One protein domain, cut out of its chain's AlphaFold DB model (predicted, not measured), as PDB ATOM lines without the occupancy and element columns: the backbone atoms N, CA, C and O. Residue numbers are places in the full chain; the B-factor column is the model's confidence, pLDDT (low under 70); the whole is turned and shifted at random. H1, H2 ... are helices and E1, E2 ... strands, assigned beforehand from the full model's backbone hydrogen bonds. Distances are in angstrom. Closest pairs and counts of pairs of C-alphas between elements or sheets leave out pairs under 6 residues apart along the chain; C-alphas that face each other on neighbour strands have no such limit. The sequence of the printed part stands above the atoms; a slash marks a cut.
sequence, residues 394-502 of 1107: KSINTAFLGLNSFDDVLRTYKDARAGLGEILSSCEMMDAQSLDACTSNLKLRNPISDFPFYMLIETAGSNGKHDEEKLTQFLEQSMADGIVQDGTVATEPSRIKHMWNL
ATOM      1  N   LYS A 394     -12.724 -10.640  -9.213       95.50
ATOM      2  CA  LYS A 394     -11.894 -10.670 -10.433       95.50
ATOM      3  C   LYS A 394     -12.711 -10.545 -11.716       95.50
ATOM      4  O   LYS A 394     -12.147 -10.269 -12.770       95.50
ATOM      5  N   SER A 395     -14.016 -10.776 -11.631       96.12
ATOM      6  CA  SER A 395     -14.981 -10.531 -12.696       96.12
ATOM      7  C   SER A 395     -16.221  -9.894 -12.090       96.12
ATOM      8  O   SER A 395     -16.710 -10.341 -11.050       96.12
ATOM      9  N   ILE A 396     -16.692  -8.838 -12.749       96.94
ATOM     10  CA  ILE A 396     -17.981  -8.208 -12.501       96.94
ATOM     11  C   ILE A 396     -18.716  -8.192 -13.838       96.94
ATOM     12  O   ILE A 396     -18.156  -7.756 -14.845       96.94
ATOM     13  N   ASN A 397     -19.960  -8.659 -13.837       97.56
ATOM     14  CA  ASN A 397     -20.844  -8.625 -14.998       97.56
ATOM     15  C   ASN A 397     -22.181  -8.028 -14.557       97.56
ATOM     16  O   ASN A 397     -22.680  -8.367 -13.482       97.56
ATOM     17  N   THR A 398     -22.775  -7.172 -15.384       97.75
ATOM     18  CA  THR A 398     -24.084  -6.561 -15.122       97.75
ATOM     19  C   THR A 398     -25.031  -6.870 -16.271       97.75
ATOM     20  O   THR A 398     -24.675  -6.688 -17.435       97.75
ATOM     21  N   ALA A 399     -26.240  -7.320 -15.949       98.31
ATOM     22  CA  ALA A 399     -27.328  -7.532 -16.889       98.31
ATOM     23  C   ALA A 399     -28.487  -6.578 -16.569       98.31
ATOM     24  O   ALA A 399     -28.902  -6.464 -15.415       98.31
ATOM     25  N   PHE A 400     -29.007  -5.902 -17.592       98.56
ATOM     26  CA  PHE A 400     -30.170  -5.017 -17.506       98.56
ATOM     27  C   PHE A 400     -31.286  -5.610 -18.369       98.56
ATOM     28  O   PHE A 400     -31.096  -5.774 -19.575       98.56
ATOM     29  N   LEU A 401     -32.406  -5.979 -17.746       98.62
ATOM     30  CA  LEU A 401     -33.440  -6.860 -18.304       98.62
ATOM     31  C   LEU A 401     -34.815  -6.183 -18.286       98.62
ATOM     32  O   LEU A 401     -35.134  -5.501 -17.314       98.62
ATOM     33  N   GLY A 402     -35.628  -6.407 -19.320       98.62
ATOM     34  CA  GLY A 402     -37.006  -5.921 -19.442       98.62
ATOM     35  C   GLY A 402     -38.042  -7.033 -19.257       98.62
ATOM     36  O   GLY A 402     -37.893  -8.125 -19.817       98.62
ATOM     37  N   LEU A 403     -39.086  -6.771 -18.459       98.62
ATOM     38  CA  LEU A 403     -40.095  -7.757 -18.055       98.62
ATOM     39  C   LEU A 403     -41.521  -7.181 -18.103       98.62
ATOM     40  O   LEU A 403     -41.755  -6.012 -17.794       98.62
ATOM     41  N   ASN A 404     -42.491  -8.030 -18.455       98.25
ATOM     42  CA  ASN A 404     -43.888  -7.625 -18.652       98.25
ATOM     43  C   ASN A 404     -44.701  -7.533 -17.352       98.25
ATOM     44  O   ASN A 404     -45.677  -6.783 -17.299       98.25
ATOM     45  N   SER A 405     -44.338  -8.286 -16.310       97.88
ATOM     46  CA  SER A 405     -45.095  -8.340 -15.056       97.88
ATOM     47  C   SER A 405     -44.207  -8.469 -13.816       97.88
ATOM     48  O   SER A 405     -43.042  -8.857 -13.890       97.88
ATOM     49  N   PHE A 406     -44.783  -8.184 -12.645       97.50
ATOM     50  CA  PHE A 406     -44.097  -8.398 -11.371       97.50
ATOM     51  C   PHE A 406     -43.942  -9.893 -11.020       97.50
ATOM     52  O   PHE A 406     -42.999 -10.266 -10.324       97.50
ATOM     53  N   ASP A 407     -44.802 -10.772 -11.545       97.62
ATOM     54  CA  ASP A 407     -44.621 -12.222 -11.400       97.62
ATOM     55  C   ASP A 407     -43.386 -12.708 -12.173       97.62
ATOM     56  O   ASP A 407     -42.650 -13.563 -11.677       97.62
ATOM     57  N   ASP A 408     -43.116 -12.130 -13.348       98.38
ATOM     58  CA  ASP A 408     -41.907 -12.423 -14.125       98.38
ATOM     59  C   ASP A 408     -40.651 -11.961 -13.376       98.38
ATOM     60  O   ASP A 408     -39.694 -12.721 -13.274       98.38
ATOM     61  N   VAL A 409     -40.693 -10.789 -12.728       98.38
ATOM     62  CA  VAL A 409     -39.624 -10.306 -11.829       98.38
ATOM     63  C   VAL A 409     -39.325 -11.313 -10.708       98.38
ATOM     64  O   VAL A 409     -38.161 -11.629 -10.445       98.38
ATOM     65  N   LEU A 410     -40.357 -11.859 -10.055       97.81
ATOM     66  CA  LEU A 410     -40.179 -12.852  -8.990       97.81
ATOM     67  C   LEU A 410     -39.631 -14.192  -9.506       97.81
ATOM     68  O   LEU A 410     -38.832 -14.827  -8.809       97.81
ATOM     69  N   ARG A 411     -40.022 -14.621 -10.714       97.94
ATOM     70  CA  ARG A 411     -39.458 -15.813 -11.374       97.94
ATOM     71  C   ARG A 411     -37.989 -15.592 -11.724       97.94
ATOM     72  O   ARG A 411     -37.144 -16.331 -11.231       97.94
ATOM     73  N   THR A 412     -37.668 -14.511 -12.431       98.31
ATOM     74  CA  THR A 412     -36.294 -14.142 -12.795       98.31
ATOM     75  C   THR A 412     -35.380 -14.043 -11.570       98.31
ATOM     76  O   THR A 412     -34.263 -14.545 -11.617       98.31
ATOM     77  N   TYR A 413     -35.840 -13.498 -10.437       97.94
ATOM     78  CA  TYR A 413     -35.066 -13.506  -9.184       97.94
ATOM     79  C   TYR A 413     -34.835 -14.912  -8.610       97.94
ATOM     80  O   TYR A 413     -33.721 -15.242  -8.191       97.94
ATOM     81  N   LYS A 414     -35.873 -15.757  -8.585       97.44
ATOM     82  CA  LYS A 414     -35.768 -17.150  -8.130       97.44
ATOM     83  C   LYS A 414     -34.771 -17.932  -8.990       97.44
ATOM     84  O   LYS A 414     -33.933 -18.653  -8.447       97.44
ATOM     85  N   ASP A 415     -34.838 -17.755 -10.303       97.75
ATOM     86  CA  ASP A 415     -34.019 -18.490 -11.261       97.75
ATOM     87  C   ASP A 415     -32.580 -17.941 -11.293       97.75
ATOM     88  O   ASP A 415     -31.630 -18.725 -11.318       97.75
ATOM     89  N   ALA A 416     -32.385 -16.629 -11.110       97.62
ATOM     90  CA  ALA A 416     -31.069 -16.018 -10.885       97.62
ATOM     91  C   ALA A 416     -30.390 -16.588  -9.630       97.62
ATOM     92  O   ALA A 416     -29.210 -16.944  -9.658       97.62
ATOM     93  N   ARG A 417     -31.135 -16.745  -8.528       97.38
ATOM     94  CA  ARG A 417     -30.622 -17.386  -7.306       97.38
ATOM     95  C   ARG A 417     -30.258 -18.857  -7.494       97.38
ATOM     96  O   ARG A 417     -29.360 -19.327  -6.802       97.38
ATOM     97  N   ALA A 418     -30.946 -19.574  -8.380       96.56
ATOM     98  CA  ALA A 418     -30.676 -20.982  -8.653       96.56
ATOM     99  C   ALA A 418     -29.493 -21.182  -9.620       96.56
ATOM    100  O   ALA A 418     -28.646 -22.034  -9.364       96.56
ATOM    101  N   GLY A 419     -29.428 -20.405 -10.708       96.62
ATOM    102  CA  GLY A 419     -28.421 -20.549 -11.767       96.62
ATOM    103  C   GLY A 419     -27.107 -19.809 -11.499       96.62
ATOM    104  O   GLY A 419     -26.029 -20.366 -11.700       96.62
ATOM    105  N   LEU A 420     -27.172 -18.569 -11.001       97.88
ATOM    106  CA  LEU A 420     -25.973 -17.781 -10.689       97.88
ATOM    107  C   LEU A 420     -25.402 -18.211  -9.330       97.88
ATOM    108  O   LEU A 420     -24.194 -18.426  -9.188       97.88
ATOM    109  N   GLY A 421     -26.274 -18.412  -8.339       96.31
ATOM    110  CA  GLY A 421     -25.894 -18.926  -7.027       96.31
ATOM    111  C   GLY A 421     -24.946 -17.982  -6.288       96.31
ATOM    112  O   GLY A 421     -25.288 -16.833  -6.010       96.31
ATOM    113  N   GLU A 422     -23.745 -18.460  -5.960       96.12
ATOM    114  CA  GLU A 422     -22.783 -17.756  -5.111       96.12
ATOM    115  C   GLU A 422     -22.151 -16.509  -5.742       96.12
ATOM    116  O   GLU A 422     -21.559 -15.720  -5.009       96.12
ATOM    117  N   ILE A 423     -22.262 -16.312  -7.062       97.81
ATOM    118  CA  ILE A 423     -21.687 -15.136  -7.739       97.81
ATOM    119  C   ILE A 423     -22.632 -13.936  -7.773       97.81
ATOM    120  O   ILE A 423     -22.162 -12.831  -8.018       97.81
ATOM    121  N   LEU A 424     -23.929 -14.108  -7.503       97.88
ATOM    122  CA  LEU A 424     -24.900 -13.007  -7.473       97.88
ATOM    123  C   LEU A 424     -24.452 -11.948  -6.443       97.88
ATOM    124  O   LEU A 424     -24.230 -12.275  -5.276       97.88
ATOM    125  N   SER A 425     -24.247 -10.699  -6.874       96.06
ATOM    126  CA  SER A 425     -23.835  -9.577  -6.013       96.06
ATOM    127  C   SER A 425     -24.961  -8.586  -5.753       96.06
ATOM    128  O   SER A 425     -25.086  -8.103  -4.626       96.06
ATOM    129  N   SER A 426     -25.812  -8.342  -6.752       95.62
ATOM    130  CA  SER A 426     -26.977  -7.470  -6.625       95.62
ATOM    131  C   SER A 426     -28.156  -7.931  -7.481       95.62
ATOM    132  O   SER A 426     -27.982  -8.611  -8.496       95.62
ATOM    133  N   CYS A 427     -29.366  -7.572  -7.053       96.38
ATOM    134  CA  CYS A 427     -30.607  -7.828  -7.775       96.38
ATOM    135  C   CYS A 427     -31.630  -6.734  -7.440       96.38
ATOM    136  O   CYS A 427     -32.332  -6.790  -6.425       96.38
ATOM    137  N   GLU A 428     -31.678  -5.730  -8.306       96.44
ATOM    138  CA  GLU A 428     -32.498  -4.531  -8.173       96.44
ATOM    139  C   GLU A 428     -33.693  -4.594  -9.126       96.44
ATOM    140  O   GLU A 428     -33.555  -5.049 -10.263       96.44
ATOM    141  N   MET A 429     -34.846  -4.080  -8.696       96.31
ATOM    142  CA  MET A 429     -36.027  -3.884  -9.543       96.31
ATOM    143  C   MET A 429     -36.353  -2.394  -9.678       96.31
ATOM    144  O   MET A 429     -36.174  -1.621  -8.735       96.31
ATOM    145  N   MET A 430     -36.833  -1.993 -10.854       98.00
ATOM    146  CA  MET A 430     -37.339  -0.651 -11.148       98.00
ATOM    147  C   MET A 430     -38.620  -0.771 -11.979       98.00
ATOM    148  O   MET A 430     -38.630  -1.495 -12.975       98.00
ATOM    149  N   ASP A 431     -39.686  -0.059 -11.617       98.38
ATOM    150  CA  ASP A 431     -40.844   0.100 -12.505       98.38
ATOM    151  C   ASP A 431     -40.597   1.164 -13.598       98.38
ATOM    152  O   ASP A 431     -39.640   1.949 -13.554       98.38
ATOM    153  N   ALA A 432     -41.481   1.206 -14.598       97.75
ATOM    154  CA  ALA A 432     -41.409   2.175 -15.690       97.75
ATOM    155  C   ALA A 432     -41.440   3.644 -15.230       97.75
ATOM    156  O   ALA A 432     -40.776   4.485 -15.833       97.75
ATOM    157  N   GLN A 433     -42.169   3.971 -14.157       97.06
ATOM    158  CA  GLN A 433     -42.244   5.339 -13.622       97.06
ATOM    159  C   GLN A 433     -40.934   5.762 -12.941       97.06
ATOM    160  O   GLN A 433     -40.535   6.925 -13.019       97.06
ATOM    161  N   SER A 434     -40.246   4.814 -12.305       97.00
ATOM    162  CA  SER A 434     -38.936   4.998 -11.684       97.00
ATOM    163  C   SER A 434     -37.852   5.212 -12.733       97.00
ATOM    164  O   SER A 434     -37.035   6.121 -12.590       97.00
ATOM    165  N   LEU A 435     -37.866   4.420 -13.813       97.19
ATOM    166  CA  LEU A 435     -36.924   4.604 -14.917       97.19
ATOM    167  C   LEU A 435     -37.200   5.909 -15.682       97.19
ATOM    168  O   LEU A 435     -36.249   6.615 -16.022       97.19
ATOM    169  N   ASP A 436     -38.471   6.280 -15.890       96.75
ATOM    170  CA  ASP A 436     -38.824   7.539 -16.560       96.75
ATOM    171  C   ASP A 436     -38.318   8.768 -15.791       96.75
ATOM    172  O   ASP A 436     -37.833   9.714 -16.401       96.75
ATOM    173  N   ALA A 437     -38.290   8.744 -14.454       93.81
ATOM    174  CA  ALA A 437     -37.664   9.819 -13.679       93.81
ATOM    175  C   ALA A 437     -36.174  10.034 -14.044       93.81
ATOM    176  O   ALA A 437     -35.691  11.169 -14.035       93.81
ATOM    177  N   CYS A 438     -35.444   8.980 -14.428       94.25
ATOM    178  CA  CYS A 438     -34.071   9.078 -14.934       94.25
ATOM    179  C   CYS A 438     -34.005   9.547 -16.395       94.25
ATOM    180  O   CYS A 438     -33.207  10.429 -16.724       94.25
ATOM    181  N   THR A 439     -34.821   8.983 -17.288       95.62
ATOM    182  CA  THR A 439     -34.767   9.321 -18.721       95.62
ATOM    183  C   THR A 439     -35.345  10.715 -18.997       95.62
ATOM    184  O   THR A 439     -34.735  11.509 -19.719       95.62
ATOM    185  N   SER A 440     -36.463  11.078 -18.359       95.06
ATOM    186  CA  SER A 440     -37.132  12.367 -18.534       95.06
ATOM    187  C   SER A 440     -36.356  13.512 -17.889       95.06
ATOM    188  O   SER A 440     -36.189  14.555 -18.530       95.06
ATOM    189  N   ASN A 441     -35.859  13.345 -16.656       94.38
ATOM    190  CA  ASN A 441     -35.290  14.456 -15.883       94.38
ATOM    191  C   ASN A 441     -33.753  14.505 -15.930       94.38
ATOM    192  O   ASN A 441     -33.198  15.593 -16.066       94.38
ATOM    193  N   LEU A 442     -33.062  13.356 -15.882       93.62
ATOM    194  CA  LEU A 442     -31.589  13.288 -15.943       93.62
ATOM    195  C   LEU A 442     -31.036  13.058 -17.360       93.62
ATOM    196  O   LEU A 442     -29.822  13.092 -17.551       93.62
ATOM    197  N   LYS A 443     -31.907  12.830 -18.354       95.62
ATOM    198  CA  LYS A 443     -31.547  12.557 -19.760       95.62
ATOM    199  C   LYS A 443     -30.648  11.327 -19.944       95.62
ATOM    200  O   LYS A 443     -29.927  11.220 -20.937       95.62
ATOM    201  N   LEU A 444     -30.713  10.379 -19.008       95.12
ATOM    202  CA  LEU A 444     -30.065   9.078 -19.155       95.12
ATOM    203  C   LEU A 444     -30.804   8.236 -20.207       95.12
ATOM    204  O   LEU A 444     -32.007   8.378 -20.407       95.12
ATOM    205  N   ARG A 445     -30.082   7.349 -20.895       95.94
ATOM    206  CA  ARG A 445     -30.630   6.515 -21.974       95.94
ATOM    207  C   ARG A 445     -30.956   5.103 -21.478       95.94
ATOM    208  O   ARG A 445     -30.040   4.402 -21.044       95.94
ATOM    209  N   ASN A 446     -32.214   4.674 -21.631       96.75
ATOM    210  CA  ASN A 446     -32.608   3.259 -21.548       96.75
ATOM    211  C   ASN A 446     -31.825   2.460 -22.622       96.75
ATOM    212  O   ASN A 446     -31.844   2.863 -23.793       96.75
ATOM    213  N   PRO A 447     -31.059   1.409 -22.262       96.12
ATOM    214  CA  PRO A 447     -30.250   0.659 -23.221       96.12
ATOM    215  C   PRO A 447     -31.039  -0.406 -24.002       96.12
ATOM    216  O   PRO A 447     -30.486  -0.953 -24.954       96.12
ATOM    217  N   ILE A 448     -32.282  -0.692 -23.605       97.50
ATOM    218  CA  ILE A 448     -33.186  -1.682 -24.212       97.50
ATOM    219  C   ILE A 448     -34.525  -1.028 -24.590       97.50
ATOM    220  O   ILE A 448     -34.666   0.194 -24.509       97.50
ATOM    221  N   SER A 449     -35.494  -1.828 -25.040       95.75
ATOM    222  CA  SER A 449     -36.864  -1.375 -25.318       95.75
ATOM    223  C   SER A 449     -37.616  -0.966 -24.034       95.75
ATOM    224  O   SER A 449     -37.130  -1.178 -22.918       95.75
ATOM    225  N   ASP A 450     -38.803  -0.369 -24.171       97.31
ATOM    226  CA  ASP A 450     -39.608   0.054 -23.019       97.31
ATOM    227  C   ASP A 450     -40.503  -1.081 -22.484       97.31
ATOM    228  O   ASP A 450     -41.278  -1.682 -23.228       97.31
ATOM    229  N   PHE A 451     -40.432  -1.330 -21.173       98.50
ATOM    230  CA  PHE A 451     -41.179  -2.360 -20.445       98.50
ATOM    231  C   PHE A 451     -41.826  -1.814 -19.159       98.50
ATOM    232  O   PHE A 451     -41.359  -0.810 -18.615       98.50
ATOM    233  N   PRO A 452     -42.878  -2.473 -18.626       98.12
ATOM    234  CA  PRO A 452     -43.465  -2.126 -17.329       98.12
ATOM    235  C   PRO A 452     -42.495  -2.273 -16.146       98.12
ATOM    236  O   PRO A 452     -42.557  -1.473 -15.209       98.12
ATOM    237  N   PHE A 453     -41.607  -3.271 -16.199       98.69
ATOM    238  CA  PHE A 453     -40.615  -3.564 -15.165       98.69
ATOM    239  C   PHE A 453     -39.229  -3.798 -15.762       98.69
ATOM    240  O   PHE A 453     -39.083  -4.354 -16.852       98.69
ATOM    241  N   TYR A 454     -38.217  -3.439 -14.980       98.69
ATOM    242  CA  TYR A 454     -36.813  -3.652 -15.288       98.69
ATOM    243  C   TYR A 454     -36.104  -4.303 -14.106       98.69
ATOM    244  O   TYR A 454     -36.390  -3.986 -12.948       98.69
ATOM    245  N   MET A 455     -35.136  -5.167 -14.398       98.19
ATOM    246  CA  MET A 455     -34.213  -5.705 -13.402       98.19
ATOM    247  C   MET A 455     -32.771  -5.364 -13.759       98.19
ATOM    248  O   MET A 455     -32.361  -5.512 -14.910       98.19
ATOM    249  N   LEU A 456     -31.997  -4.959 -12.754       98.00
ATOM    250  CA  LEU A 456     -30.542  -4.860 -12.833       98.00
ATOM    251  C   LEU A 456     -29.957  -5.964 -11.950       98.00
ATOM    252  O   LEU A 456     -30.136  -5.968 -10.732       98.00
ATOM    253  N   ILE A 457     -29.295  -6.926 -12.586       97.88
ATOM    254  CA  ILE A 457     -28.627  -8.054 -11.935       97.88
ATOM    255  C   ILE A 457     -27.125  -7.847 -12.073       97.88
ATOM    256  O   ILE A 457     -26.630  -7.605 -13.173       97.88
ATOM    257  N   GLU A 458     -26.394  -7.979 -10.973       97.81
ATOM    258  CA  GLU A 458     -24.934  -7.973 -10.985       97.81
ATOM    259  C   GLU A 458     -24.401  -9.310 -10.461       97.81
ATOM    260  O   GLU A 458     -24.930  -9.873  -9.498       97.81
ATOM    261  N   THR A 459     -23.343  -9.813 -11.092       98.12
ATOM    262  CA  THR A 459     -22.535 -10.921 -10.579       98.12
ATOM    263  C   THR A 459     -21.125 -10.441 -10.268       98.12
ATOM    264  O   THR A 459     -20.508  -9.805 -11.121       98.12
ATOM    265  N   ALA A 460     -20.592 -10.836  -9.116       96.94
ATOM    266  CA  ALA A 460     -19.215 -10.625  -8.692       96.94
ATOM    267  C   ALA A 460     -18.574 -11.971  -8.317       96.94
ATOM    268  O   ALA A 460     -18.988 -12.627  -7.348       96.94
ATOM    269  N   GLY A 461     -17.559 -12.382  -9.074       96.81
ATOM    270  CA  GLY A 461     -16.953 -13.707  -8.968       96.81
ATOM    271  C   GLY A 461     -15.430 -13.715  -9.091       96.81
ATOM    272  O   GLY A 461     -14.755 -12.681  -9.138       96.81
ATOM    273  N   SER A 462     -14.869 -14.923  -9.050       96.06
ATOM    274  CA  SER A 462     -13.416 -15.154  -9.012       96.06
ATOM    275  C   SER A 462     -12.831 -15.622 -10.346       96.06
ATOM    276  O   SER A 462     -11.605 -15.671 -10.480       96.06
ATOM    277  N   ASN A 463     -13.677 -15.956 -11.327       96.81
ATOM    278  CA  ASN A 463     -13.264 -16.475 -12.625       96.81
ATOM    279  C   ASN A 463     -14.296 -16.092 -13.691       96.81
ATOM    280  O   ASN A 463     -15.309 -16.772 -13.851       96.81
ATOM    281  N   GLY A 464     -13.972 -15.060 -14.474       94.94
ATOM    282  CA  GLY A 464     -14.891 -14.495 -15.459       94.94
ATOM    283  C   GLY A 464     -15.456 -15.493 -16.464       94.94
ATOM    284  O   GLY A 464     -16.594 -15.322 -16.869       94.94
ATOM    285  N   LYS A 465     -14.738 -16.577 -16.796       95.94
ATOM    286  CA  LYS A 465     -15.275 -17.601 -17.700       95.94
ATOM    287  C   LYS A 465     -16.449 -18.362 -17.069       95.94
ATOM    288  O   LYS A 465     -17.475 -18.527 -17.715       95.94
ATOM    289  N   HIS A 466     -16.309 -18.824 -15.826       97.19
ATOM    290  CA  HIS A 466     -17.403 -19.523 -15.138       97.19
ATOM    291  C   HIS A 466     -18.564 -18.566 -14.834       97.19
ATOM    292  O   HIS A 466     -19.727 -18.965 -14.877       97.19
ATOM    293  N   ASP A 467     -18.238 -17.306 -14.535       97.44
ATOM    294  CA  ASP A 467     -19.217 -16.271 -14.220       97.44
ATOM    295  C   ASP A 467     -20.049 -15.902 -15.476       97.44
ATOM    296  O   ASP A 467     -21.274 -15.801 -15.400       97.44
ATOM    297  N   GLU A 468     -19.404 -15.807 -16.647       95.81
ATOM    298  CA  GLU A 468     -20.026 -15.602 -17.966       95.81
ATOM    299  C   GLU A 468     -20.830 -16.826 -18.440       95.81
ATOM    300  O   GLU A 468     -21.951 -16.662 -18.925       95.81
ATOM    301  N   GLU A 469     -20.319 -18.051 -18.260       97.00
ATOM    302  CA  GLU A 469     -21.041 -19.296 -18.581       97.00
ATOM    303  C   GLU A 469     -22.349 -19.405 -17.775       97.00
ATOM    304  O   GLU A 469     -23.413 -19.646 -18.351       97.00
ATOM    305  N   LYS A 470     -22.300 -19.138 -16.460       98.31
ATOM    306  CA  LYS A 470     -23.488 -19.089 -15.589       98.31
ATOM    307  C   LYS A 470     -24.486 -18.014 -16.017       98.31
ATOM    308  O   LYS A 470     -25.686 -18.286 -16.074       98.31
ATOM    309  N   LEU A 471     -24.008 -16.799 -16.297       97.75
ATOM    310  CA  LEU A 471     -24.866 -15.683 -16.699       97.75
ATOM    311  C   LEU A 471     -25.544 -15.953 -18.045       97.75
ATOM    312  O   LEU A 471     -26.744 -15.729 -18.174       97.75
ATOM    313  N   THR A 472     -24.800 -16.490 -19.012       96.25
ATOM    314  CA  THR A 472     -25.319 -16.851 -20.338       96.25
ATOM    315  C   THR A 472     -26.405 -17.917 -20.219       96.25
ATOM    316  O   THR A 472     -27.517 -17.690 -20.682       96.25
ATOM    317  N   GLN A 473     -26.141 -19.020 -19.505       97.69
ATOM    318  CA  GLN A 473     -27.121 -20.096 -19.314       97.69
ATOM    319  C   GLN A 473     -28.411 -19.603 -18.633       97.69
ATOM    320  O   GLN A 473     -29.514 -19.986 -19.025       97.69
ATOM    321  N   PHE A 474     -28.288 -18.738 -17.621       98.19
ATOM    322  CA  PHE A 474     -29.436 -18.131 -16.944       98.19
ATOM    323  C   PHE A 474     -30.274 -17.248 -17.887       98.19
ATOM    324  O   PHE A 474     -31.506 -17.326 -17.864       98.19
ATOM    325  N   LEU A 475     -29.628 -16.426 -18.720       97.56
ATOM    326  CA  LEU A 475     -30.315 -15.535 -19.657       97.56
ATOM    327  C   LEU A 475     -30.954 -16.300 -20.821       97.56
ATOM    328  O   LEU A 475     -32.114 -16.039 -21.131       97.56
ATOM    329  N   GLU A 476     -30.249 -17.272 -21.407       96.56
ATOM    330  CA  GLU A 476     -30.781 -18.147 -22.460       96.56
ATOM    331  C   GLU A 476     -32.059 -18.856 -21.998       96.56
ATOM    332  O   GLU A 476     -33.071 -18.804 -22.696       96.56
ATOM    333  N   GLN A 477     -32.052 -19.441 -20.795       96.69
ATOM    334  CA  GLN A 477     -33.234 -20.089 -20.223       96.69
ATOM    335  C   GLN A 477     -34.365 -19.080 -19.957       96.69
ATOM    336  O   GLN A 477     -35.500 -19.303 -20.375       96.69
ATOM    337  N   SER A 478     -34.060 -17.940 -19.326       97.06
ATOM    338  CA  SER A 478     -35.065 -16.922 -18.970       97.06
ATOM    339  C   SER A 478     -35.737 -16.275 -20.189       97.06
ATOM    340  O   SER A 478     -36.902 -15.873 -20.108       97.06
ATOM    341  N   MET A 479     -35.018 -16.164 -21.311       96.50
ATOM    342  CA  MET A 479     -35.555 -15.703 -22.595       96.50
ATOM    343  C   MET A 479     -36.322 -16.816 -23.324       96.50
ATOM    344  O   MET A 479     -37.391 -16.554 -23.871       96.50
ATOM    345  N   ALA A 480     -35.831 -18.062 -23.302       96.62
ATOM    346  CA  ALA A 480     -36.510 -19.206 -23.921       96.62
ATOM    347  C   ALA A 480     -37.869 -19.518 -23.269       96.62
ATOM    348  O   ALA A 480     -38.826 -19.839 -23.974       96.62
ATOM    349  N   ASP A 481     -37.976 -19.355 -21.947       96.25
ATOM    350  CA  ASP A 481     -39.233 -19.485 -21.197       96.25
ATOM    351  C   ASP A 481     -40.167 -18.266 -21.364       96.25
ATOM    352  O   ASP A 481     -41.277 -18.252 -20.827       96.25
ATOM    353  N   GLY A 482     -39.737 -17.230 -22.097       95.38
ATOM    354  CA  GLY A 482     -40.522 -16.022 -22.357       95.38
ATOM    355  C   GLY A 482     -40.763 -15.148 -21.123       95.38
ATOM    356  O   GLY A 482     -41.731 -14.390 -21.107       95.38
ATOM    357  N   ILE A 483     -39.915 -15.259 -20.094       97.50
ATOM    358  CA  ILE A 483     -40.004 -14.484 -18.846       97.50
ATOM    359  C   ILE A 483     -39.326 -13.120 -19.052       97.50
ATOM    360  O   ILE A 483     -39.945 -12.067 -18.884       97.50
ATOM    361  N   VAL A 484     -38.070 -13.137 -19.506       98.06
ATOM    362  CA  VAL A 484     -37.312 -11.940 -19.904       98.06
ATOM    363  C   VAL A 484     -37.571 -11.653 -21.382       98.06
ATOM    364  O   VAL A 484     -37.397 -12.535 -22.218       98.06
ATOM    365  N   GLN A 485     -37.987 -10.427 -21.703       97.75
ATOM    366  CA  GLN A 485     -38.413 -10.047 -23.059       97.75
ATOM    367  C   GLN A 485     -37.280  -9.464 -23.911       97.75
ATOM    368  O   GLN A 485     -37.222  -9.673 -25.119       97.75
ATOM    369  N   ASP A 486     -36.406  -8.695 -23.270       97.75
ATOM    370  CA  ASP A 486     -35.273  -7.983 -23.858       97.75
ATOM    371  C   ASP A 486     -34.218  -7.822 -22.757       97.75
ATOM    372  O   ASP A 486     -34.537  -7.835 -21.560       97.75
ATOM    373  N   GLY A 487     -32.955  -7.684 -23.133       96.75
ATOM    374  CA  GLY A 487     -31.882  -7.586 -22.162       96.75
ATOM    375  C   GLY A 487     -30.523  -7.303 -22.775       96.75
ATOM    376  O   GLY A 487     -30.207  -7.708 -23.891       96.75
ATOM    377  N   THR A 488     -29.680  -6.623 -22.006       97.25
ATOM    378  CA  THR A 488     -28.298  -6.332 -22.383       97.25
ATOM    379  C   THR A 488     -27.345  -6.691 -21.251       97.25
ATOM    380  O   THR A 488     -27.660  -6.504 -20.077       97.25
ATOM    381  N   VAL A 489     -26.163  -7.190 -21.610       97.25
ATOM    382  CA  VAL A 489     -25.072  -7.497 -20.677       97.25
ATOM    383  C   VAL A 489     -23.915  -6.521 -20.899       97.25
ATOM    384  O   VAL A 489     -23.645  -6.078 -22.025       97.25
ATOM    385  N   ALA A 490     -23.228  -6.179 -19.812       96.25
ATOM    386  CA  ALA A 490     -21.995  -5.412 -19.800       96.25
ATOM    387  C   ALA A 490     -20.955  -6.034 -18.859       96.25
ATOM    388  O   ALA A 490     -21.240  -6.347 -17.707       96.25
ATOM    389  N   THR A 491     -19.727  -6.133 -19.365       93.94
ATOM    390  CA  THR A 491     -18.503  -6.463 -18.614       93.94
ATOM    391  C   THR A 491     -17.507  -5.293 -18.615       93.94
ATOM    392  O   THR A 491     -16.563  -5.250 -17.833       93.94
ATOM    393  N   GLU A 492     -17.726  -4.301 -19.486       94.25
ATOM    394  CA  GLU A 492     -16.918  -3.087 -19.579       94.25
ATOM    395  C   GLU A 492     -17.319  -2.079 -18.480       94.25
ATOM    396  O   GLU A 492     -18.503  -1.725 -18.398       94.25
ATOM    397  N   PRO A 493     -16.371  -1.528 -17.694       92.81
ATOM    398  CA  PRO A 493     -16.672  -0.602 -16.598       92.81
ATOM    399  C   PRO A 493     -17.512   0.623 -16.991       92.81
ATOM    400  O   PRO A 493     -18.336   1.077 -16.200       92.81
ATOM    401  N   SER A 494     -17.345   1.154 -18.210       94.62
ATOM    402  CA  SER A 494     -18.114   2.314 -18.688       94.62
ATOM    403  C   SER A 494     -19.609   1.988 -18.845       94.62
ATOM    404  O   SER A 494     -20.470   2.756 -18.410       94.62
ATOM    405  N   ARG A 495     -19.920   0.809 -19.403       95.19
ATOM    406  CA  ARG A 495     -21.282   0.315 -19.635       95.19
ATOM    407  C   ARG A 495     -21.932  -0.174 -18.344       95.19
ATOM    408  O   ARG A 495     -23.102   0.130 -18.128       95.19
ATOM    409  N   ILE A 496     -21.171  -0.840 -17.472       95.69
ATOM    410  CA  ILE A 496     -21.599  -1.193 -16.107       95.69
ATOM    411  C   ILE A 496     -22.009   0.076 -15.346       95.69
ATOM    412  O   ILE A 496     -23.125   0.158 -14.838       95.69
ATOM    413  N   LYS A 497     -21.160   1.115 -15.351       93.88
ATOM    414  CA  LYS A 497     -21.469   2.403 -14.715       93.88
ATOM    415  C   LYS A 497     -22.700   3.081 -15.326       93.88
ATOM    416  O   LYS A 497     -23.501   3.641 -14.588       93.88
ATOM    417  N   HIS A 498     -22.894   3.013 -16.646       95.38
ATOM    418  CA  HIS A 498     -24.112   3.536 -17.286       95.38
ATOM    419  C   HIS A 498     -25.383   2.822 -16.804       95.38
ATOM    420  O   HIS A 498     -26.371   3.488 -16.500       95.38
ATOM    421  N   MET A 499     -25.361   1.489 -16.694       96.62
ATOM    422  CA  MET A 499     -26.495   0.715 -16.168       96.62
ATOM    423  C   MET A 499     -26.772   1.058 -14.701       96.62
ATOM    424  O   MET A 499     -27.914   1.343 -14.347       96.62
ATOM    425  N   TRP A 500     -25.732   1.115 -13.866       95.06
ATOM    426  CA  TRP A 500     -25.865   1.507 -12.461       95.06
ATOM    427  C   TRP A 500     -26.386   2.937 -12.285       95.06
ATOM    428  O   TRP A 500     -27.277   3.149 -11.466       95.06
ATOM    429  N   ASN A 501     -25.952   3.895 -13.113       94.12
ATOM    430  CA  ASN A 501     -26.462   5.271 -13.094       94.12
ATOM    431  C   ASN A 501     -27.987   5.348 -13.315       94.12
ATOM    432  O   ASN A 501     -28.621   6.256 -12.778       94.12
ATOM    433  N   LEU A 502     -28.596   4.423 -14.073       94.94
ATOM    434  CA  LEU A 502     -30.058   4.376 -14.238       94.94
ATOM    435  C   LEU A 502     -30.771   4.004 -12.930       94.94
ATOM    436  O   LEU A 502     -31.846   4.536 -12.669       94.94
TER     437      LEU A 502
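This is residues 394 to 502 of the 1107 residues of the protein "(California timema) hypothetical protein" of Timema californicum (UniProt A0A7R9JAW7). A twisted sheet of four strands is the core of this domain, with the helices H1 and H3 packed over one face and the helix H4 over the other. H2 lies out at one end, where E2 runs straight into it, and a long loop, residues 442 to 452, leads back from it to E3. The printed part has 109 residues, with four named strands and four named helices taking turns as E1 H1 E2 H2 E3 H3 E4 H4; the sheet's order is E2 E3 E1 E4, antiparallel throughout, and the class is mixed, helices and strands. The whole is compact, with a radius of gyration of the C-alphas of 13.3 A and spans of 38 by 30 by 17 A.

Find C-alpha 395 at (-14.981, -10.531, -12.696); from there E1 runs 25.8 A to residue 403. H1, residues 406 to 419, is 19.8 A long, and E2, residues 424 to 431, is 21.2 A. H2, residues 432 to 441, begins at C-alpha 432, at (-41.409, 2.175, -15.690), and is 13.7 A long. Next come E3, residues 453 to 461, 26.5 A, and H3, residues 464 to 480, 23.7 A. E4, residues 484 to 490, covers 16.7 A, and H4, residues 493 to 502, covers 14.5 A, ending at (-30.058, 4.376, -14.238).

Start at the inner strands E3 and E1, where N 399 and O 457 are 2.8 A apart. At edge strand E2, look at N 428 and O 456, 2.9 A; at edge strand E4, N 400 and O 488, 2.9 A. E1, H1, E2 and E3, H3, E4 are split strand-helix-strand units, two strands running the same way with another strand between them, each with a right-handed crossover. These are three layers, helices on both faces of a sheet: H1 and H3 on the same face, at heights of 8.4 A and 8.9 A, and H4 on the opposite face at 8.9 A. H1 and H3 touch, closest at the C-alphas of Gly 419 and Phe 474, 5.8 A, opposite ways at a tilt of 37 degrees, only just steep. H2 is close to H4 but not clearly touching, closest at the C-alphas of Cys 438 and Leu 502, 6.2 A. In H1, H3 and H4 each O i to N i+4 pair is within hydrogen-bond range, in H2 5 of 6.

The two C-alphas farthest apart are those of Asn 441 and His 466, 38.4 A. The printed part has no cut; the link from H2 to E3 is long and the other links are tight. Mean pLDDT of the printed part is 96.8, and no printed residue is under 70.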